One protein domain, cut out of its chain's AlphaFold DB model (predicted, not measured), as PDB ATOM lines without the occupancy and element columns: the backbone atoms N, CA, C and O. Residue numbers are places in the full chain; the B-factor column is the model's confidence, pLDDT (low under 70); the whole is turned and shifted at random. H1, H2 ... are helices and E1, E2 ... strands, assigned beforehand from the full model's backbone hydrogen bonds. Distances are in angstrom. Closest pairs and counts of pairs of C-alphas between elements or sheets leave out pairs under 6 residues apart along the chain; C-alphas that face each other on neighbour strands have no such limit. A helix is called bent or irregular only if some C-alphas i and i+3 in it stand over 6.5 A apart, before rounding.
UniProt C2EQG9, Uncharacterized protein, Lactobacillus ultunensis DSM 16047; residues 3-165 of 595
ATOM      1  N   GLN A   3     143.331 172.352  92.340       94.12
ATOM      2  CA  GLN A   3     144.625 172.825  92.795       94.12
ATOM      3  C   GLN A   3     145.213 171.860  93.818       94.12
ATOM      4  O   GLN A   3     144.522 171.458  94.745       94.12
ATOM      5  N   TYR A   4     146.492 171.518  93.697       94.38
ATOM      6  CA  TYR A   4     147.167 170.638  94.654       94.38
ATOM      7  C   TYR A   4     148.545 171.171  95.042       94.38
ATOM      8  O   TYR A   4     149.224 171.852  94.262       94.38
ATOM      9  N   GLY A   5     148.936 170.855  96.275       91.38
ATOM     10  CA  GLY A   5     150.175 171.303  96.892       91.38
ATOM     11  C   GLY A   5     151.305 170.278  96.809       91.38
ATOM     12  O   GLY A   5     151.324 169.356  95.988       91.38
ATOM     13  N   GLN A   6     152.301 170.461  97.678       86.44
ATOM     14  CA  GLN A   6     153.499 169.618  97.722       86.44
ATOM     15  C   GLN A   6     153.216 168.184  98.201       86.44
ATOM     16  O   GLN A   6     153.933 167.255  97.834       86.44
ATOM     17  N   ASP A   7     152.169 168.003  98.999       86.31
ATOM     18  CA  ASP A   7     151.705 166.730  99.550       86.31
ATOM     19  C   ASP A   7     151.298 165.717  98.468       86.31
ATOM     20  O   ASP A   7     151.489 164.509  98.649       86.31
ATOM     21  N   ILE A   8     150.805 166.204  97.327       90.50
ATOM     22  CA  ILE A   8     150.402 165.384  96.174       90.50
ATOM     23  C   ILE A   8     151.353 165.536  94.980       90.50
ATOM     24  O   ILE A   8     151.414 164.649  94.131       90.50
ATOM     25  N   TYR A   9     152.180 166.587  94.940       88.06
ATOM     26  CA  TYR A   9     153.131 166.846  93.850       88.06
ATOM     27  C   TYR A   9     153.965 165.628  93.430       88.06
ATOM     28  O   TYR A   9     154.187 165.405  92.243       88.06
ATOM     29  N   HIS A  10     154.423 164.822  94.388       86.31
ATOM     30  CA  HIS A  10     155.246 163.648  94.099       86.31
ATOM     31  C   HIS A  10     154.476 162.485  93.445       86.31
ATOM     32  O   HIS A  10     155.114 161.618  92.859       86.31
ATOM     33  N   GLU A  11     153.141 162.464  93.530       89.50
ATOM     34  CA  GLU A  11     152.285 161.428  92.927       89.50
ATOM     35  C   GLU A  11     151.853 161.785  91.497       89.50
ATOM     36  O   GLU A  11     151.819 160.905  90.645       89.50
ATOM     37  N   ILE A  12     151.567 163.065  91.219       89.31
ATOM     38  CA  ILE A  12     151.016 163.506  89.919       89.31
ATOM     39  C   ILE A  12     151.931 164.448  89.126       89.31
ATOM     40  O   ILE A  12     151.669 164.738  87.967       89.31
ATOM     41  N   GLY A  13     153.033 164.930  89.702       88.25
ATOM     42  CA  GLY A  13     153.960 165.841  89.028       88.25
ATOM     43  C   GLY A  13     153.435 167.274  88.919       88.25
ATOM     44  O   GLY A  13     152.605 167.716  89.713       88.25
ATOM     45  N   ARG A  14     153.953 168.049  87.956       89.19
ATOM     46  CA  ARG A  14     153.596 169.464  87.757       89.19
ATOM     47  C   ARG A  14     152.634 169.633  86.584       89.19
ATOM     48  O   ARG A  14     153.056 169.537  85.436       89.19
ATOM     49  N   HIS A  15     151.392 170.006  86.874       90.69
ATOM     50  CA  HIS A  15     150.393 170.374  85.873       90.69
ATOM     51  C   HIS A  15     150.072 171.873  85.923       90.69
ATOM     52  O   HIS A  15     150.159 172.515  86.972       90.69
ATOM     53  N   THR A  16     149.710 172.443  84.775       87.44
ATOM     54  CA  THR A  16     149.287 173.844  84.638       87.44
ATOM     55  C   THR A  16     148.040 173.915  83.771       87.44
ATOM     56  O   THR A  16     147.983 173.236  82.749       87.44
ATOM     57  N   SER A  17     147.099 174.795  84.105       85.25
ATOM     58  CA  SER A  17     145.935 175.088  83.268       85.25
ATOM     59  C   SER A  17     145.772 176.595  83.093       85.25
ATOM     60  O   SER A  17     146.180 177.383  83.944       85.25
ATOM     61  N   ARG A  18     145.193 176.993  81.958       80.38
ATOM     62  CA  ARG A  18     144.807 178.383  81.661       80.38
ATOM     63  C   ARG A  18     143.317 178.632  81.910       80.38
ATOM     64  O   ARG A  18     142.838 179.730  81.631       80.38
ATOM     65  N   LYS A  19     142.577 177.620  82.378       81.38
ATOM     66  CA  LYS A  19     141.142 177.737  82.636       81.38
ATOM     67  C   LYS A  19     140.901 178.714  83.788       81.38
ATOM     68  O   LYS A  19     141.654 178.769  84.760       81.38
ATOM     69  N   LYS A  20     139.861 179.531  83.637       82.31
ATOM     70  CA  LYS A  20     139.499 180.563  84.604       82.31
ATOM     71  C   LYS A  20     138.886 179.923  85.851       82.31
ATOM     72  O   LYS A  20     138.002 179.078  85.733       82.31
ATOM     73  N   ILE A  21     139.334 180.379  87.017       86.25
ATOM     74  CA  ILE A  21     138.752 180.032  88.314       86.25
ATOM     75  C   ILE A  21     137.480 180.863  88.536       86.25
ATOM     76  O   ILE A  21     137.479 182.079  88.317       86.25
ATOM     77  N   THR A  22     136.408 180.198  88.951       83.38
ATOM     78  CA  THR A  22     135.124 180.761  89.386       83.38
ATOM     79  C   THR A  22     134.598 179.939  90.568       83.38
ATOM     80  O   THR A  22     135.028 178.795  90.727       83.38
ATOM     81  N   PRO A  23     133.643 180.457  91.359       85.19
ATOM     82  CA  PRO A  23     132.990 179.641  92.378       85.19
ATOM     83  C   PRO A  23     132.380 178.375  91.767       85.19
ATOM     84  O   PRO A  23     132.001 178.378  90.589       85.19
ATOM     85  N   PHE A  24     132.313 177.314  92.566       91.81
ATOM     86  CA  PHE A  24     131.941 175.951  92.176       91.81
ATOM     87  C   PHE A  24     132.904 175.258  91.215       91.81
ATOM     88  O   PHE A  24     132.642 174.128  90.830       91.81
ATOM     89  N   ASN A  25     134.018 175.876  90.815       90.56
ATOM     90  CA  ASN A  25     135.041 175.198  90.018       90.56
ATOM     91  C   ASN A  25     136.447 175.334  90.603       90.56
ATOM     92  O   ASN A  25     137.413 174.956  89.933       90.56
ATOM     93  N   ASN A  26     136.570 175.855  91.824       93.06
ATOM     94  CA  ASN A  26     137.832 176.152  92.471       93.06
ATOM     95  C   ASN A  26     138.108 175.147  93.591       93.06
ATOM     96  O   ASN A  26     137.727 175.367  94.729       93.06
ATOM     97  N   TRP A  27     138.776 174.043  93.286       95.56
ATOM     98  CA  TRP A  27     138.965 172.946  94.234       95.56
ATOM     99  C   TRP A  27     140.383 172.918  94.782       95.56
ATOM    100  O   TRP A  27     141.337 173.183  94.049       95.56
ATOM    101  N   GLN A  28     140.532 172.528  96.042       96.06
ATOM    102  CA  GLN A  28     141.787 172.062  96.614       96.06
ATOM    103  C   GLN A  28     141.754 170.536  96.731       96.06
ATOM    104  O   GLN A  28     140.813 169.976  97.281       96.06
ATOM    105  N   LEU A  29     142.800 169.877  96.237       96.50
ATOM    106  CA  LEU A  29     143.030 168.441  96.322       96.50
ATOM    107  C   LEU A  29     144.153 168.159  97.330       96.50
ATOM    108  O   LEU A  29     145.261 168.687  97.204       96.50
ATOM    109  N   THR A  30     143.859 167.310  98.312       95.62
ATOM    110  CA  THR A  30     144.808 166.747  99.288       95.62
ATOM    111  C   THR A  30     144.535 165.251  99.499       95.62
ATOM    112  O   THR A  30     143.731 164.655  98.784       95.62
ATOM    113  N   LYS A  31     145.254 164.592 100.411       95.62
ATOM    114  CA  LYS A  31     145.118 163.153 100.678       95.62
ATOM    115  C   LYS A  31     145.133 162.857 102.168       95.62
ATOM    116  O   LYS A  31     145.798 163.546 102.941       95.62
ATOM    117  N   PHE A  32     144.475 161.774 102.559       94.69
ATOM    118  CA  PHE A  32     144.475 161.288 103.934       94.69
ATOM    119  C   PHE A  32     144.438 159.758 103.987       94.69
ATOM    120  O   PHE A  32     144.202 159.082 102.986       94.69
ATOM    121  N   THR A  33     144.709 159.207 105.169       92.50
ATOM    122  CA  THR A  33     144.573 157.774 105.440       92.50
ATOM    123  C   THR A  33     143.428 157.567 106.419       92.50
ATOM    124  O   THR A  33     143.429 158.162 107.495       92.50
ATOM    125  N   PHE A  34     142.491 156.687 106.081       88.75
ATOM    126  CA  PHE A  34     141.387 156.288 106.950       88.75
ATOM    127  C   PHE A  34     141.228 154.769 106.884       88.75
ATOM    128  O   PHE A  34     141.305 154.182 105.813       88.75
ATOM    129  N   ASN A  35     141.117 154.102 108.036       85.44
ATOM    130  CA  ASN A  35     141.051 152.634 108.125       85.44
ATOM    131  C   ASN A  35     142.126 151.871 107.326       85.44
ATOM    132  O   ASN A  35     141.882 150.786 106.811       85.44
ATOM    133  N   LYS A  36     143.357 152.410 107.314       87.88
ATOM    134  CA  LYS A  36     144.537 151.888 106.587       87.88
ATOM    135  C   LYS A  36     144.451 151.991 105.059       87.88
ATOM    136  O   LYS A  36     145.374 151.544 104.384       87.88
ATOM    137  N   GLU A  37     143.410 152.615 104.529       90.38
ATOM    138  CA  GLU A  37     143.245 152.911 103.110       90.38
ATOM    139  C   GLU A  37     143.587 154.381 102.845       90.38
ATOM    140  O   GLU A  37     143.462 155.239 103.726       90.38
ATOM    141  N   LYS A  38     144.105 154.663 101.648       94.00
ATOM    142  CA  LYS A  38     144.455 156.017 101.210       94.00
ATOM    143  C   LYS A  38     143.285 156.577 100.410       94.00
ATOM    144  O   LYS A  38     142.829 155.911  99.493       94.00
ATOM    145  N   TYR A  39     142.897 157.806 100.721       96.12
ATOM    146  CA  TYR A  39     141.850 158.544 100.026       96.12
ATOM    147  C   TYR A  39     142.365 159.917  99.589       96.12
ATOM    148  O   TYR A  39     143.313 160.462 100.170       96.12
ATOM    149  N   TYR A  40     141.716 160.482  98.580       97.44
ATOM    150  CA  TYR A  40     141.939 161.825  98.069       97.44
ATOM    151  C   TYR A  40     140.735 162.695  98.401       97.44
ATOM    152  O   TYR A  40     139.596 162.280  98.231       97.44
ATOM    153  N   LEU A  41     141.002 163.889  98.914       97.31
ATOM    154  CA  LEU A  41     139.999 164.835  99.385       97.31
ATOM    155  C   LEU A  41     140.011 166.060  98.474       97.31
ATOM    156  O   LEU A  41     141.010 166.780  98.424       97.31
ATOM    157  N   PHE A  42     138.896 166.292  97.792       97.56
ATOM    158  CA  PHE A  42     138.624 167.462  96.972       97.56
ATOM    159  C   PHE A  42     137.658 168.365  97.733       97.56
ATOM    160  O   PHE A  42     136.559 167.945  98.087       97.56
ATOM    161  N   VAL A  43     138.058 169.610  97.971       96.88
ATOM    162  CA  VAL A  43     137.234 170.605  98.665       96.88
ATOM    163  C   VAL A  43     137.104 171.828  97.780       96.88
ATOM    164  O   VAL A  43     138.108 172.461  97.442       96.88
ATOM    165  N   GLU A  44     135.883 172.170  97.397       96.00
ATOM    166  CA  GLU A  44     135.607 173.411  96.687       96.00
ATOM    167  C   GLU A  44     135.835 174.578  97.657       96.00
ATOM    168  O   GLU A  44     135.275 174.631  98.748       96.00
ATOM    169  N   ILE A  45     136.758 175.467  97.306       92.69
ATOM    170  CA  ILE A  45     137.366 176.441  98.217       92.69
ATOM    171  C   ILE A  45     136.370 177.513  98.643       92.69
ATOM    172  O   ILE A  45     136.452 177.997  99.771       92.69
ATOM    173  N   ASP A  46     135.466 177.894  97.743       88.69
ATOM    174  CA  ASP A  46     134.555 179.010  97.955       88.69
ATOM    175  C   ASP A  46     133.292 178.566  98.708       88.69
ATOM    176  O   ASP A  46     132.762 179.331  99.515       88.69
ATOM    177  N   SER A  47     132.827 177.340  98.470       89.38
ATOM    178  CA  SER A  47     131.575 176.791  98.998       89.38
ATOM    179  C   SER A  47     131.774 175.772 100.117       89.38
ATOM    180  O   SER A  47     130.951 175.721 101.022       89.38
ATOM    181  N   GLY A  48     132.856 174.991 100.093       90.12
ATOM    182  CA  GLY A  48     133.107 173.883 101.017       90.12
ATOM    183  C   GLY A  48     132.554 172.528 100.563       90.12
ATOM    184  O   GLY A  48     132.650 171.564 101.326       90.12
ATOM    185  N   ILE A  49     132.005 172.422  99.343       94.38
ATOM    186  CA  ILE A  49     131.568 171.131  98.783       94.38
ATOM    187  C   ILE A  49     132.734 170.146  98.837       94.38
ATOM    188  O   ILE A  49     133.847 170.465  98.414       94.38
ATOM    189  N   THR A  50     132.470 168.954  99.368       94.12
ATOM    190  CA  THR A  50     133.495 167.948  99.629       94.12
ATOM    191  C   THR A  50     133.227 166.686  98.824       94.12
ATOM    192  O   THR A  50     132.141 166.120  98.894       94.12
ATOM    193  N   VAL A  51     134.245 166.237  98.094       95.31
ATOM    194  CA  VAL A  51     134.257 164.969  97.361       95.31
ATOM    195  C   VAL A  51     135.493 164.186  97.780       95.31
ATOM    196  O   VAL A  51     136.602 164.719  97.821       95.31
ATOM    197  N   VAL A  52     135.306 162.918  98.110       95.44
ATOM    198  CA  VAL A  52     136.363 161.973  98.455       95.44
ATOM    199  C   VAL A  52     136.401 160.887  97.393       95.44
ATOM    200  O   VAL A  52     135.355 160.426  96.948       95.44
ATOM    201  N   THR A  53     137.602 160.472  97.003       95.38
ATOM    202  CA  THR A  53     137.833 159.366  96.064       95.38
ATOM    203  C   THR A  53     138.961 158.461  96.569       95.38
ATOM    204  O   THR A  53     139.792 158.860  97.390       95.38
ATOM    205  N   GLU A  54     139.027 157.229  96.085       94.38
ATOM    206  CA  GLU A  54     140.129 156.289  96.283       94.38
ATOM    207  C   GLU A  54     141.302 156.578  95.336       94.38
ATOM    208  O   GLU A  54     142.462 156.307  95.674       94.38
ATOM    209  N   LYS A  55     141.030 157.149  94.153       93.50
ATOM    210  CA  LYS A  55     142.044 157.514  93.149       93.50
ATOM    211  C   LYS A  55     141.879 158.953  92.672       93.50
ATOM    212  O   LYS A  55     140.793 159.519  92.675       93.50
ATOM    213  N   ILE A  56     142.974 159.554  92.204       94.06
ATOM    214  CA  ILE A  56     142.904 160.813  91.446       94.06
ATOM    215  C   ILE A  56     142.465 160.456  90.027       94.06
ATOM    216  O   ILE A  56     143.289 160.344  89.120       94.06
ATOM    217  N   ASP A  57     141.169 160.222  89.878       91.62
ATOM    218  CA  ASP A  57     140.526 159.824  88.638       91.62
ATOM    219  C   ASP A  57     139.361 160.769  88.332       91.62
ATOM    220  O   ASP A  57     138.700 161.279  89.239       91.62
ATOM    221  N   LYS A  58     139.173 161.070  87.044       91.56
ATOM    222  CA  LYS A  58     138.148 162.016  86.599       91.56
ATOM    223  C   LYS A  58     136.753 161.436  86.803       91.56
ATOM    224  O   LYS A  58     135.885 162.163  87.278       91.56
ATOM    225  N   ASP A  59     136.560 160.183  86.411       89.69
ATOM    226  CA  ASP A  59     135.244 159.560  86.366       89.69
ATOM    227  C   ASP A  59     134.776 159.316  87.805       89.69
ATOM    228  O   ASP A  59     133.704 159.771  88.180       89.69
ATOM    229  N   GLU A  60     135.661 158.805  88.669       89.69
ATOM    230  CA  GLU A  60     135.366 158.628  90.101       89.69
ATOM    231  C   GLU A  60     135.014 159.952  90.811       89.69
ATOM    232  O   GLU A  60     134.085 160.020  91.618       89.69
ATOM    233  N   PHE A  61     135.733 161.040  90.508       93.19
ATOM    234  CA  PHE A  61     135.394 162.359  91.046       93.19
ATOM    235  C   PHE A  61     134.025 162.840  90.554       93.19
ATOM    236  O   PHE A  61     133.280 163.433  91.332       93.19
ATOM    237  N   GLN A  62     133.705 162.629  89.276       90.06
ATOM    238  CA  GLN A  62     132.442 163.068  88.684       90.06
ATOM    239  C   GLN A  62     131.257 162.263  89.210       90.06
ATOM    240  O   GLN A  62     130.249 162.874  89.556       90.06
ATOM    241  N   ASP A  63     131.402 160.949  89.354       83.81
ATOM    242  CA  ASP A  63     130.372 160.072  89.913       83.81
ATOM    243  C   ASP A  63     130.047 160.478  91.358       83.81
ATOM    244  O   ASP A  63     128.892 160.756  91.691       83.81
ATOM    245  N   ASN A  64     131.072 160.652  92.200       84.06
ATOM    246  CA  ASN A  64     130.864 161.077  93.587       84.06
ATOM    247  C   ASN A  64     130.334 162.512  93.683       84.06
ATOM    248  O   ASN A  64     129.500 162.807  94.540       84.06
ATOM    249  N   LEU A  65     130.778 163.414  92.802       89.50
ATOM    250  CA  LEU A  65     130.269 164.781  92.752       89.50
ATOM    251  C   LEU A  65     128.793 164.831  92.344       89.50
ATOM    252  O   LEU A  65     128.052 165.622  92.925       89.50
ATOM    253  N   ALA A  66     128.366 164.026  91.365       81.06
ATOM    254  CA  ALA A  66     126.974 163.969  90.921       81.06
ATOM    255  C   ALA A  66     126.055 163.629  92.096       81.06
ATOM    256  O   ALA A  66     125.108 164.360  92.376       81.06
ATOM    257  N   ILE A  67     126.415 162.586  92.841       75.81
ATOM    258  CA  ILE A  67     125.658 162.124  93.999       75.81
ATOM    259  C   ILE A  67     125.672 163.164  95.136       75.81
ATOM    260  O   ILE A  67     124.643 163.452  95.746       75.81
ATOM    261  N   VAL A  68     126.831 163.770  95.418       82.62
ATOM    262  CA  VAL A  68     126.948 164.846  96.416       82.62
ATOM    263  C   VAL A  68     126.045 166.026  96.062       82.62
ATOM    264  O   VAL A  68     125.353 166.544  96.933       82.62
ATOM    265  N   ILE A  69     126.034 166.457  94.803       83.25
ATOM    266  CA  ILE A  69     125.204 167.578  94.356       83.25
ATOM    267  C   ILE A  69     123.719 167.224  94.413       83.25
ATOM    268  O   ILE A  69     122.909 168.090  94.749       83.25
ATOM    269  N   ASP A  70     123.357 165.981  94.098       78.06
ATOM    270  CA  ASP A  70     121.967 165.529  94.123       78.06
ATOM    271  C   ASP A  70     121.341 165.660  95.522       78.06
ATOM    272  O   ASP A  70     120.190 166.075  95.652       78.06
ATOM    273  N   SER A  71     122.156 165.492  96.572       76.50
ATOM    274  CA  SER A  71     121.765 165.717  97.973       76.50
ATOM    275  C   SER A  71     121.398 167.174  98.322       76.50
ATOM    276  O   SER A  71     120.912 167.458  99.419       76.50
ATOM    277  N   PHE A  72     121.623 168.143  97.424       84.88
ATOM    278  CA  PHE A  72     121.338 169.561  97.664       84.88
ATOM    279  C   PHE A  72     119.872 169.918  97.378       84.88
ATOM    280  O   PHE A  72     119.553 170.771  96.546       84.88
ATOM    281  N   GLU A  73     118.965 169.296  98.130       80.94
ATOM    282  CA  GLU A  73     117.499 169.448  98.057       80.94
ATOM    283  C   GLU A  73     116.991 170.894  98.215       80.94
ATOM    284  O   GLU A  73     115.878 171.250  97.817       80.94
ATOM    285  N   TYR A  74     117.839 171.746  98.781       83.81
ATOM    286  CA  TYR A  74     117.600 173.150  99.086       83.81
ATOM    287  C   TYR A  74     117.883 174.107  97.916       83.81
ATOM    288  O   TYR A  74     117.692 175.318  98.048       83.81
ATOM    289  N   ILE A  75     118.343 173.582  96.777       89.25
ATOM    290  CA  ILE A  75     118.508 174.311  95.516       89.25
ATOM    291  C   ILE A  75     117.812 173.553  94.382       89.25
ATOM    292  O   ILE A  75     117.587 172.342  94.449       89.25
ATOM    293  N   THR A  76     117.478 174.275  93.317       89.12
ATOM    294  CA  THR A  76     116.752 173.713  92.166       89.12
ATOM    295  C   THR A  76     117.598 172.723  91.357       89.12
ATOM    296  O   THR A  76     118.822 172.862  91.302       89.12
ATOM    297  N   LEU A  77     116.959 171.788  90.640       83.44
ATOM    298  CA  LEU A  77     117.654 170.860  89.730       83.44
ATOM    299  C   LEU A  77     118.526 171.594  88.700       83.44
ATOM    300  O   LEU A  77     119.698 171.282  88.535       83.44
ATOM    301  N   GLN A  78     118.012 172.673  88.102       88.12
ATOM    302  CA  GLN A  78     118.786 173.492  87.162       88.12
ATOM    303  C   GLN A  78     120.079 174.056  87.789       88.12
ATOM    304  O   GLN A  78     121.108 174.199  87.120       88.12
ATOM    305  N   GLN A  79     120.036 174.421  89.071       94.19
ATOM    306  CA  GLN A  79     121.204 174.906  89.802       94.19
ATOM    307  C   GLN A  79     122.179 173.772  90.133       94.19
ATOM    308  O   GLN A  79     123.384 173.976  89.988       94.19
ATOM    309  N   ARG A  80     121.677 172.582  90.493       90.75
ATOM    310  CA  ARG A  80     122.479 171.357  90.662       90.75
ATOM    311  C   ARG A  80     123.231 171.008  89.378       90.75
ATOM    312  O   ARG A  80     124.460 170.933  89.392       90.75
ATOM    313  N   ASP A  81     122.526 170.962  88.250       89.25
ATOM    314  CA  ASP A  81     123.112 170.729  86.926       89.25
ATOM    315  C   ASP A  81     124.185 171.765  86.591       89.25
ATOM    316  O   ASP A  81     125.223 171.446  86.018       89.25
ATOM    317  N   SER A  82     123.965 173.032  86.953       93.06
ATOM    318  CA  SER A  82     124.936 174.101  86.704       93.06
ATOM    319  C   SER A  82     126.232 173.904  87.503       93.06
ATOM    320  O   SER A  82     127.320 174.119  86.959       93.06
ATOM    321  N   ILE A  83     126.137 173.457  88.762       92.31
ATOM    322  CA  ILE A  83     127.302 173.106  89.590       92.31
ATOM    323  C   ILE A  83     128.022 171.890  88.994       92.31
ATOM    324  O   ILE A  83     129.246 171.922  88.840       92.31
ATOM    325  N   PHE A  84     127.291 170.840  88.611       90.88
ATOM    326  CA  PHE A  84     127.881 169.637  88.020       90.88
ATOM    327  C   PHE A  84     128.596 169.956  86.699       90.88
ATOM    328  O   PHE A  84     129.779 169.660  86.521       90.88
ATOM    329  N   ASN A  85     127.924 170.677  85.800       89.88
ATOM    330  CA  ASN A  85     128.459 171.055  84.494       89.88
ATOM    331  C   ASN A  85     129.714 171.932  84.595       89.88
ATOM    332  O   ASN A  85     130.616 171.793  83.764       89.88
ATOM    333  N   ALA A  86     129.837 172.771  85.631       89.06
ATOM    334  CA  ALA A  86     131.056 173.540  85.895       89.06
ATOM    335  C   ALA A  86     132.296 172.648  86.150       89.06
ATOM    336  O   ALA A  86     133.434 173.108  85.965       89.06
ATOM    337  N   ASN A  87     132.074 171.379  86.511       88.75
ATOM    338  CA  ASN A  87     133.070 170.378  86.905       88.75
ATOM    339  C   ASN A  87     133.123 169.128  86.004       88.75
ATOM    340  O   ASN A  87     133.948 168.247  86.253       88.75
ATOM    341  N   SER A  88     132.303 169.080  84.948       80.12
ATOM    342  CA  SER A  88     132.248 168.012  83.930       80.12
ATOM    343  C   SER A  88     133.542 167.917  83.089       80.12
ATOM    344  O   SER A  88     134.587 168.367  83.544       80.12
ATOM    345  N   GLU A  89     133.553 167.302  81.899       67.25
ATOM    346  CA  GLU A  89     134.783 166.963  81.146       67.25
ATOM    347  C   GLU A  89     135.862 168.056  81.093       67.25
ATOM    348  O   GLU A  89     137.037 167.785  81.335       67.25
ATOM    349  N   ASP A  90     135.465 169.307  80.870       70.06
ATOM    350  CA  ASP A  90     136.388 170.439  80.827       70.06
ATOM    351  C   ASP A  90     136.780 170.971  82.214       70.06
ATOM    352  O   ASP A  90     137.600 171.883  82.314       70.06
ATOM    353  N   GLY A  91     136.137 170.537  83.294       73.19
ATOM    354  CA  GLY A  91     136.262 170.999  84.682       73.19
ATOM    355  C   GLY A  91     137.360 170.308  85.496       73.19
ATOM    356  O   GLY A  91     137.996 170.965  86.337       73.19
ATOM    357  N   PHE A  92     137.674 169.050  85.171       88.62
ATOM    358  CA  PHE A  92     138.710 168.251  85.834       88.62
ATOM    359  C   PHE A  92     140.120 168.626  85.343       88.62
ATOM    360  O   PHE A  92     140.727 167.977  84.498       88.62
ATOM    361  N   ASN A  93     140.646 169.747  85.844       91.31
ATOM    362  CA  ASN A  93     141.971 170.255  85.474       91.31
ATOM    363  C   ASN A  93     142.869 170.335  86.697       91.31
ATOM    364  O   ASN A  93     142.717 171.259  87.499       91.31
ATOM    365  N   LEU A  94     143.827 169.419  86.799       92.62
ATOM    366  CA  LEU A  94     144.844 169.435  87.842       92.62
ATOM    367  C   LEU A  94     145.819 170.601  87.623       92.62
ATOM    368  O   LEU A  94     146.346 170.792  86.525       92.62
ATOM    369  N   VAL A  95     146.075 171.384  88.669       93.25
ATOM    370  CA  VAL A  95     147.022 172.503  88.658       93.25
ATOM    371  C   VAL A  95     147.862 172.502  89.923       93.25
ATOM    372  O   VAL A  95     147.346 172.589  91.032       93.25
ATOM    373  N   TYR A  96     149.181 172.462  89.756       94.12
ATOM    374  CA  TYR A  96     150.082 172.619  90.887       94.12
ATOM    375  C   TYR A  96     150.080 174.073  91.368       94.12
ATOM    376  O   TYR A  96     150.344 174.992  90.586       94.12
ATOM    377  N   SER A  97     149.843 174.268  92.663       91.12
ATOM    378  CA  SER A  97     149.845 175.576  93.311       91.12
ATOM    379  C   SER A  97     150.562 175.478  94.655       91.12
ATOM    380  O   SER A  97     150.028 174.963  95.631       91.12
ATOM    381  N   SER A  98     151.800 175.977  94.725       85.75
ATOM    382  CA  SER A  98     152.611 175.935  95.953       85.75
ATOM    383  C   SER A  98     152.091 176.848  97.068       85.75
ATOM    384  O   SER A  98     152.588 176.788  98.187       85.75
ATOM    385  N   SER A  99     151.140 177.726  96.751       86.44
ATOM    386  CA  SER A  99     150.530 178.688  97.670       86.44
ATOM    387  C   SER A  99     149.075 178.358  97.999       86.44
ATOM    388  O   SER A  99     148.388 179.215  98.550       86.44
ATOM    389  N   ILE A 100     148.573 177.180  97.609       88.25
ATOM    390  CA  ILE A 100     147.189 176.799  97.890       88.25
ATOM    391  C   ILE A 100     146.973 176.655  99.399       88.25
ATOM    392  O   ILE A 100     147.728 175.957 100.078       88.25
ATOM    393  N   ASP A 101     145.967 177.359  99.918       84.75
ATOM    394  CA  ASP A 101     145.686 177.413 101.349       84.75
ATOM    395  C   ASP A 101     144.188 177.645 101.638       84.75
ATOM    396  O   ASP A 101     143.755 178.767 101.906       84.75
ATOM    397  N   SER A 102     143.377 176.586 101.556       91.31
ATOM    398  CA  SER A 102     141.977 176.597 101.995       91.31
ATOM    399  C   SER A 102     141.872 176.328 103.495       91.31
ATOM    400  O   SER A 102     142.253 175.256 103.981       91.31
ATOM    401  N   SER A 103     141.273 177.270 104.231       88.75
ATOM    402  CA  SER A 103     140.930 177.076 105.644       88.75
ATOM    403  C   SER A 103     139.941 175.926 105.837       88.75
ATOM    404  O   SER A 103     140.122 175.129 106.747       88.75
ATOM    405  N   ILE A 104     138.963 175.776 104.936       88.69
ATOM    406  CA  ILE A 104     137.978 174.684 104.990       88.69
ATOM    407  C   ILE A 104     138.687 173.332 104.860       88.69
ATOM    408  O   ILE A 104     138.451 172.429 105.655       88.69
ATOM    409  N   THR A 105     139.621 173.208 103.907       92.56
ATOM    410  CA  THR A 105     140.396 171.965 103.746       92.56
ATOM    411  C   THR A 105     141.229 171.664 104.990       92.56
ATOM    412  O   THR A 105     141.289 170.516 105.426       92.56
ATOM    413  N   LYS A 106     141.854 172.683 105.595       91.44
ATOM    414  CA  LYS A 106     142.600 172.529 106.854       91.44
ATOM    415  C   LYS A 106     141.703 172.051 107.995       91.44
ATOM    416  O   LYS A 106     142.107 171.149 108.723       91.44
ATOM    417  N   ASP A 107     140.506 172.611 108.133       88.31
ATOM    418  CA  ASP A 107     139.554 172.235 109.179       88.31
ATOM    419  C   ASP A 107     139.077 170.785 109.013       88.31
ATOM    420  O   ASP A 107     139.112 170.014 109.976       88.31
ATOM    421  N   LEU A 108     138.737 170.375 107.786       89.81
ATOM    422  CA  LEU A 108     138.376 168.989 107.468       89.81
ATOM    423  C   LEU A 108     139.531 168.022 107.769       89.81
ATOM    424  O   LEU A 108     139.337 167.008 108.438       89.81
ATOM    425  N   MET A 109     140.754 168.354 107.346       92.12
ATOM    426  CA  MET A 109     141.939 167.532 107.615       92.12
ATOM    427  C   MET A 109     142.251 167.429 109.112       92.12
ATOM    428  O   MET A 109     142.563 166.341 109.603       92.12
ATOM    429  N   ASN A 110     142.115 168.528 109.857       89.94
ATOM    430  CA  ASN A 110     142.254 168.529 111.310       89.94
ATOM    431  C   ASN A 110     141.197 167.638 111.969       89.94
ATOM    432  O   ASN A 110     141.520 166.911 112.910       89.94
ATOM    433  N   TYR A 111     139.953 167.668 111.486       84.31
ATOM    434  CA  TYR A 111     138.899 166.798 111.993       84.31
ATOM    435  C   TYR A 111     139.208 165.321 111.715       84.31
ATOM    436  O   TYR A 111     139.186 164.520 112.648       84.31
ATOM    437  N   ILE A 112     139.587 164.968 110.482       88.12
ATOM    438  CA  ILE A 112     139.958 163.594 110.093       88.12
ATOM    439  C   ILE A 112     141.079 163.049 110.991       88.12
ATOM    440  O   ILE A 112     141.026 161.902 111.436       88.12
ATOM    441  N   GLN A 113     142.090 163.870 111.284       87.44
ATOM    442  CA  GLN A 113     143.246 163.468 112.088       87.44
ATOM    443  C   GLN A 113     142.920 163.357 113.584       87.44
ATOM    444  O   GLN A 113     143.301 162.374 114.223       87.44
ATOM    445  N   ASN A 114     142.213 164.342 114.146       82.25
ATOM    446  CA  ASN A 114     142.039 164.470 115.596       82.25
ATOM    447  C   ASN A 114     140.749 163.827 116.126       82.25
ATOM    448  O   ASN A 114     140.690 163.476 117.300       82.25
ATOM    449  N   ASN A 115     139.740 163.622 115.275       77.19
ATOM    450  CA  ASN A 115     138.440 163.044 115.635       77.19
ATOM    451  C   ASN A 115     138.183 161.714 114.911       77.19
ATOM    452  O   ASN A 115     137.044 161.331 114.653       77.19
ATOM    453  N   SER A 116     139.252 160.973 114.606       70.88
ATOM    454  CA  SER A 116     139.171 159.701 113.880       70.88
ATOM    455  C   SER A 116     138.288 158.654 114.569       70.88
ATOM    456  O   SER A 116     137.735 157.801 113.884       70.88
ATOM    457  N   GLN A 117     138.115 158.699 115.896       71.69
ATOM    458  CA  GLN A 117     137.181 157.816 116.605       71.69
ATOM    459  C   GLN A 117     135.712 158.159 116.323       71.69
ATOM    460  O   GLN A 117     134.946 157.240 116.050       71.69
ATOM    461  N   ASP A 118     135.338 159.442 116.343       73.38
ATOM    462  CA  ASP A 118     133.982 159.909 116.007       73.38
ATOM    463  C   ASP A 118     133.656 159.594 114.541       73.38
ATOM    464  O   ASP A 118     132.656 158.943 114.239       73.38
ATOM    465  N   LEU A 119     134.581 159.924 113.632       75.44
ATOM    466  CA  LEU A 119     134.442 159.602 112.212       75.44
ATOM    467  C   LEU A 119     134.325 158.087 111.978       75.44
ATOM    468  O   LEU A 119     133.483 157.649 111.200       75.44
ATOM    469  N   ASN A 120     135.114 157.267 112.683       74.56
ATOM    470  CA  ASN A 120     135.003 155.809 112.608       74.56
ATOM    471  C   ASN A 120     133.682 155.278 113.157       74.56
ATOM    472  O   ASN A 120     133.163 154.300 112.626       74.56
ATOM    473  N   GLN A 121     133.142 155.865 114.224       72.00
ATOM    474  CA  GLN A 121     131.844 155.457 114.761       72.00
ATOM    475  C   GLN A 121     130.728 155.761 113.764       72.00
ATOM    476  O   GLN A 121     129.979 154.849 113.418       72.00
ATOM    477  N   LYS A 122     130.689 156.989 113.232       70.88
ATOM    478  CA  LYS A 122     129.725 157.408 112.203       70.88
ATOM    479  C   LYS A 122     129.829 156.541 110.945       70.88
ATOM    480  O   LYS A 122     128.824 156.032 110.461       70.88
ATOM    481  N   PHE A 123     131.050 156.288 110.474       73.69
ATOM    482  CA  PHE A 123     131.307 155.425 109.322       73.69
ATOM    483  C   PHE A 123     130.854 153.973 109.559       73.69
ATOM    484  O   PHE A 123     130.155 153.400 108.731       73.69
ATOM    485  N   ASN A 124     131.204 153.369 110.702       67.88
ATOM    486  CA  ASN A 124     130.874 151.967 110.998       67.88
ATOM    487  C   ASN A 124     129.389 151.735 111.302       67.88
ATOM    488  O   ASN A 124     128.889 150.644 111.032       67.88
ATOM    489  N   PHE A 125     128.702 152.712 111.901       59.47
ATOM    490  CA  PHE A 125     127.259 152.642 112.132       59.47
ATOM    491  C   PHE A 125     126.506 152.567 110.802       59.47
ATOM    492  O   PHE A 125     125.658 151.696 110.624       59.47
ATOM    493  N   LYS A 126     126.902 153.397 109.833       54.66
ATOM    494  CA  LYS A 126     126.271 153.437 108.511       54.66
ATOM    495  C   LYS A 126     126.665 152.261 107.619       54.66
ATOM    496  O   LYS A 126     125.797 151.638 107.025       54.66
ATOM    497  N   ASN A 127     127.931 151.843 107.640       54.56
ATOM    498  CA  ASN A 127     128.410 150.684 106.872       54.56
ATOM    499  C   ASN A 127     127.778 149.340 107.313       54.56
ATOM    500  O   ASN A 127     127.788 148.370 106.568       54.56
ATOM    501  N   LYS A 128     127.225 149.241 108.533       50.31
ATOM    502  CA  LYS A 128     126.503 148.037 108.993       50.31
ATOM    503  C   LYS A 128     125.038 147.975 108.555       50.31
ATOM    504  O   LYS A 128     124.473 146.886 108.581       50.31
ATOM    505  N   ASN A 129     124.448 149.114 108.194       41.94
ATOM    506  CA  ASN A 129     123.022 149.251 107.892       41.94
ATOM    507  C   ASN A 129     122.752 149.589 106.412       41.94
ATOM    508  O   ASN A 129     121.597 149.758 106.045       41.94
ATOM    509  N   MET A 130     123.789 149.693 105.571       45.09
ATOM    510  CA  MET A 130     123.681 150.142 104.178       45.09
ATOM    511  C   MET A 130     124.225 149.115 103.176       45.09
ATOM    512  O   MET A 130     125.176 148.392 103.467       45.09
ATOM    513  N   VAL A 131     123.656 149.134 101.967       42.53
ATOM    514  CA  VAL A 131     124.111 148.411 100.759       42.53
ATOM    515  C   VAL A 131     124.994 149.322  99.874       42.53
ATOM    516  O   VAL A 131     125.122 149.115  98.675       42.53
ATOM    517  N   VAL A 132     125.606 150.377 100.430       47.22
ATOM    518  CA  VAL A 132     126.547 151.235  99.677       47.22
ATOM    519  C   VAL A 132     127.954 150.707  99.888       47.22
ATOM    520  O   VAL A 132     128.564 150.936 100.929       47.22
ATOM    521  N   GLU A 133     128.467 149.987  98.891       55.78
ATOM    522  CA  GLU A 133     129.837 149.461  98.902       55.78
ATOM    523  C   GLU A 133     130.905 150.563  98.719       55.78
ATOM    524  O   GLU A 133     132.086 150.321  98.982       55.78
ATOM    525  N   ASP A 134     130.512 151.786  98.331       73.06
ATOM    526  CA  ASP A 134     131.428 152.903  98.073       73.06
ATOM    527  C   ASP A 134     131.762 153.715  99.341       73.06
ATOM    528  O   ASP A 134     131.047 154.625  99.778       73.06
ATOM    529  N   LYS A 135     132.911 153.394  99.939       80.88
ATOM    530  CA  LYS A 135     133.427 154.059 101.143       80.88
ATOM    531  C   LYS A 135     133.789 155.526 100.911       80.88
ATOM    532  O   LYS A 135     133.701 156.323 101.850       80.88
ATOM    533  N   ALA A 136     134.243 155.876  99.711       84.94
ATOM    534  CA  ALA A 136     134.682 157.227  99.393       84.94
ATOM    535  C   ALA A 136     133.474 158.169  99.308       84.94
ATOM    536  O   ALA A 136     133.479 159.256  99.893       84.94
ATOM    537  N   LEU A 137     132.381 157.707  98.707       78.50
ATOM    538  CA  LEU A 137     131.116 158.430  98.706       78.50
ATOM    539  C   LEU A 137     130.578 158.665 100.128       78.50
ATOM    540  O   LEU A 137     130.238 159.795 100.491       78.50
ATOM    541  N   VAL A 138     130.595 157.631 100.977       77.00
ATOM    542  CA  VAL A 138     130.184 157.747 102.389       77.00
ATOM    543  C   VAL A 138     131.029 158.792 103.129       77.00
ATOM    544  O   VAL A 138     130.504 159.618 103.878       77.00
ATOM    545  N   LEU A 139     132.347 158.807 102.909       84.62
ATOM    546  CA  LEU A 139     133.230 159.816 103.497       84.62
ATOM    547  C   LEU A 139     132.919 161.230 102.985       84.62
ATOM    548  O   LEU A 139     132.937 162.161 103.786       84.62
ATOM    549  N   SER A 140     132.582 161.393 101.703       86.25
ATOM    550  CA  SER A 140     132.183 162.689 101.127       86.25
ATOM    551  C   SER A 140     131.004 163.297 101.890       86.25
ATOM    552  O   SER A 140     131.081 164.422 102.388       86.25
ATOM    553  N   LEU A 141     129.942 162.510 102.067       80.12
ATOM    554  CA  LEU A 141     128.721 162.927 102.755       80.12
ATOM    555  C   LEU A 141     128.948 163.154 104.257       80.12
ATOM    556  O   LEU A 141     128.436 164.122 104.819       80.12
ATOM    557  N   LEU A 142     129.751 162.312 104.919       79.62
ATOM    558  CA  LEU A 142     130.089 162.486 106.336       79.62
ATOM    559  C   LEU A 142     130.872 163.776 106.595       79.62
ATOM    560  O   LEU A 142     130.591 164.475 107.566       79.62
ATOM    561  N   LEU A 143     131.839 164.102 105.735       83.62
ATOM    562  CA  LEU A 143     132.671 165.297 105.881       83.62
ATOM    563  C   LEU A 143     131.910 166.599 105.596       83.62
ATOM    564  O   LEU A 143     132.288 167.643 106.117       83.62
ATOM    565  N   MET A 144     130.814 166.556 104.840       80.00
ATOM    566  CA  MET A 144     129.898 167.700 104.727       80.00
ATOM    567  C   MET A 144     128.984 167.852 105.955       80.00
ATOM    568  O   MET A 144     128.482 168.942 106.224       80.00
ATOM    569  N   ASN A 145     128.824 166.784 106.743       71.44
ATOM    570  CA  ASN A 145     127.912 166.689 107.884       71.44
ATOM    571  C   ASN A 145     128.649 166.466 109.222       71.44
ATOM    572  O   ASN A 145     128.185 165.736 110.098       71.44
ATOM    573  N   LEU A 146     129.821 167.093 109.402       69.56
ATOM    574  CA  LEU A 146     130.644 166.924 110.612       69.56
ATOM    575  C   LEU A 146     129.915 167.304 111.904       69.56
ATOM    576  O   LEU A 146     130.025 166.612 112.922       69.56
ATOM    577  N   SER A 147     129.203 168.426 111.851       66.12
ATOM    578  CA  SER A 147     128.388 168.982 112.922       66.12
ATOM    579  C   SER A 147     127.247 169.806 112.332       66.12
ATOM    580  O   SER A 147     127.316 170.245 111.181       66.12
ATOM    581  N   GLN A 148     126.226 170.074 113.145       64.75
ATOM    582  CA  GLN A 148     125.086 170.901 112.747       64.75
ATOM    583  C   GLN A 148     125.505 172.299 112.282       64.75
ATOM    584  O   GLN A 148     125.024 172.780 111.259       64.75
ATOM    585  N   ASP A 149     126.429 172.932 113.006       64.19
ATOM    586  CA  ASP A 149     126.895 174.290 112.709       64.19
ATOM    587  C   ASP A 149     127.744 174.345 111.440       64.19
ATOM    588  O   ASP A 149     127.728 175.334 110.705       64.19
ATOM    589  N   TYR A 150     128.531 173.299 111.175       72.69
ATOM    590  CA  TYR A 150     129.292 173.207 109.934       72.69
ATOM    591  C   TYR A 150     128.348 173.035 108.743       72.69
ATOM    592  O   TYR A 150     128.395 173.829 107.807       72.69
ATOM    593  N   MET A 151     127.438 172.067 108.835       72.62
ATOM    594  CA  MET A 151     126.451 171.757 107.806       72.62
ATOM    595  C   MET A 151     125.537 172.950 107.500       72.62
ATOM    596  O   MET A 151     125.353 173.303 106.341       72.62
ATOM    597  N   SER A 152     125.014 173.628 108.524       68.19
ATOM    598  CA  SER A 152     124.121 174.780 108.330       68.19
ATOM    599  C   SER A 152     124.837 175.931 107.615       68.19
ATOM    600  O   SER A 152     124.282 176.534 106.698       68.19
ATOM    601  N   ARG A 153     126.104 176.200 107.971       73.00
ATOM    602  CA  ARG A 153     126.933 177.194 107.267       73.00
ATOM    603  C   ARG A 153     127.244 176.775 105.833       73.00
ATOM    604  O   ARG A 153     127.253 177.634 104.953       73.00
ATOM    605  N   LEU A 154     127.502 175.489 105.601       79.31
ATOM    606  CA  LEU A 154     127.761 174.929 104.275       79.31
ATOM    607  C   LEU A 154     126.535 175.087 103.364       79.31
ATOM    608  O   LEU A 154     126.647 175.704 102.307       79.31
ATOM    609  N   ILE A 155     125.361 174.627 103.812       81.19
ATOM    610  CA  ILE A 155     124.077 174.753 103.099       81.19
ATOM    611  C   ILE A 155     123.798 176.216 102.762       81.19
ATOM    612  O   ILE A 155     123.537 176.554 101.607       81.19
ATOM    613  N   GLU A 156     123.912 177.108 103.748       77.44
ATOM    614  CA  GLU A 156     123.662 178.528 103.527       77.44
ATOM    615  C   GLU A 156     124.653 179.138 102.525       77.44
ATOM    616  O   GLU A 156     124.262 179.937 101.670       77.44
ATOM    617  N   THR A 157     125.930 178.756 102.603       82.06
ATOM    618  CA  THR A 157     126.968 179.235 101.683       82.06
ATOM    619  C   THR A 157     126.685 178.772 100.259       82.06
ATOM    620  O   THR A 157     126.705 179.602  99.347       82.06
ATOM    621  N   ILE A 158     126.357 177.492 100.064       87.75
ATOM    622  CA  ILE A 158     126.013 176.925  98.755       87.75
ATOM    623  C   ILE A 158     124.762 177.611  98.202       87.75
ATOM    624  O   ILE A 158     124.807 178.155  97.098       87.75
ATOM    625  N   ALA A 159     123.675 177.671  98.979       84.25
ATOM    626  CA  ALA A 159     122.422 178.303  98.568       84.25
ATOM    627  C   ALA A 159     122.622 179.782  98.197       84.25
ATOM    628  O   ALA A 159     122.078 180.279  97.208       84.25
ATOM    629  N   PHE A 160     123.441 180.507  98.959       83.62
ATOM    630  CA  PHE A 160     123.745 181.900  98.670       83.62
ATOM    631  C   PHE A 160     124.604 182.060  97.411       83.62
ATOM    632  O   PHE A 160     124.281 182.876  96.545       83.62
ATOM    633  N   GLN A 161     125.692 181.299  97.287       88.12
ATOM    634  CA  GLN A 161     126.604 181.405  96.149       88.12
ATOM    635  C   GLN A 161     125.943 180.959  94.848       88.12
ATOM    636  O   GLN A 161     126.100 181.637  93.830       88.12
ATOM    637  N   VAL A 162     125.157 179.882  94.869       93.12
ATOM    638  CA  VAL A 162     124.470 179.387  93.673       93.12
ATOM    639  C   VAL A 162     123.471 180.416  93.155       93.12
ATOM    640  O   VAL A 162     123.426 180.683  91.959       93.12
ATOM    641  N   ASN A 163     122.763 181.107  94.050       90.38
ATOM    642  CA  ASN A 163     121.841 182.181  93.690       90.38
ATOM    643  C   ASN A 163     122.548 183.442  93.156       90.38
ATOM    644  O   ASN A 163     121.915 184.280  92.520       90.38
ATOM    645  N   GLN A 164     123.859 183.588  93.368       87.00
ATOM    646  CA  GLN A 164     124.660 184.665  92.775       87.00
ATOM    647  C   GLN A 164     125.264 184.263  91.425       87.00
ATOM    648  O   GLN A 164     125.294 185.071  90.495       87.00
ATOM    649  N   VAL A 165     125.763 183.032  91.321       91.88
ATOM    650  CA  VAL A 165     126.539 182.554  90.168       91.88
ATOM    651  C   VAL A 165     125.639 181.942  89.094       91.88
ATOM    652  O   VAL A 165     125.827 182.220  87.911       91.88
TER     653      VAL A 165
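Overview. This is residues 3 to 165 of the 595 residues of an uncharacterized protein of Lactobacillus ultunensis DSM 16047 (UniProt C2EQG9). A small, strongly twisted sheet of three strands makes the core, with H4 and H6 over one face and H2 over the other. H3 folds back beside H2, H5 packs on H6, and the long H7 turns off at a corner from H6; H1 grazes the sheet at its E1 edge. The printed part has 163 residues, with seven named helices and four named strands in the order H1 E1 E2 E3 H2 H3 E4 H4 H5 H6 H7. The sheet runs E1 E2 E3, all antiparallel, and the class is mixed, helices and strands. The whole is compact, with a radius of gyration of the C-alphas of 15.2 A and spans of 44 by 40 by 27 A.

Along the chain. E1 is residues 27 to 34, 21.1 A long from C-alpha 27 at (138.965, 172.946, 94.234). E2 is residues 37 to 44, 22.8 A, and E3 is residues 50 to 53. H2 is residues 58 to 70, 18.2 A, H4 residues 103 to 114, 16.1 A, and H6 residues 135 to 144. H3 is residues 77 to 87, H5 residues 116 to 127, and E4 residues 94 to 96. H1, residues 6 to 12, is irregular: C-alphas 7 and 10 are 7.2 A apart. H7, residues 148 to 165, is 25.5 A long and ends at C-alpha 165 at (126.539, 182.554, 90.168).

Arrangement. E1, E2 and E3 form a meander, each strand the antiparallel neighbour of the one before. N 30 and O 41 are 2.9 A apart in the hairpin E1 and E2; N 42 and O 51 are 2.8 A apart in the hairpin E2 and E3. There are three layers, H4 and H6 on one face of the sheet and H2 on the other. H4 has a height over the sheet of 9.1 A, H2 of 5.7 A. The hub H6 touches H2 at a steep tilt of 47 degrees, closest at C-alphas 64 and 137, 5.8 A. It touches H5 at a steep tilt of 59 degrees, closest at C-alphas 123 and 138, 7.4 A. H6 and H7 only just touch, only at the corner, with 3 pairs of C-alphas within 8 A, closest at 144 and 151, 6.1 A. H2 and H3 are a helical hairpin, closest at C-alphas 69 and 80, 5.9 A. H1 only grazes the sheet, with residues 6 to 9; C-alphas 8 and 30, its closest to E1, are 6.5 A apart. E4 pairs with no named strand and is near E1. Every O i to N i+4 pair is within hydrogen-bond range in H2, H4, H5, H6 and H7; H3 has 6 of 7, and H1 has 1 of 3, beside 2 of 4 O i to N i+3 pairs.

Size, cuts and confidence. The C-alphas of Arg 18 and Asn 129, the two farthest apart, are 44.8 A apart. The printed part has no cut, and the link H1 to E1, residues 13 to 26, is long. Residues 128 to 133 stand free. The mean pLDDT of the printed part is 83.9; it is under 70 at residue 89, residues 124 to 133, residues 146 to 149 and residue 152.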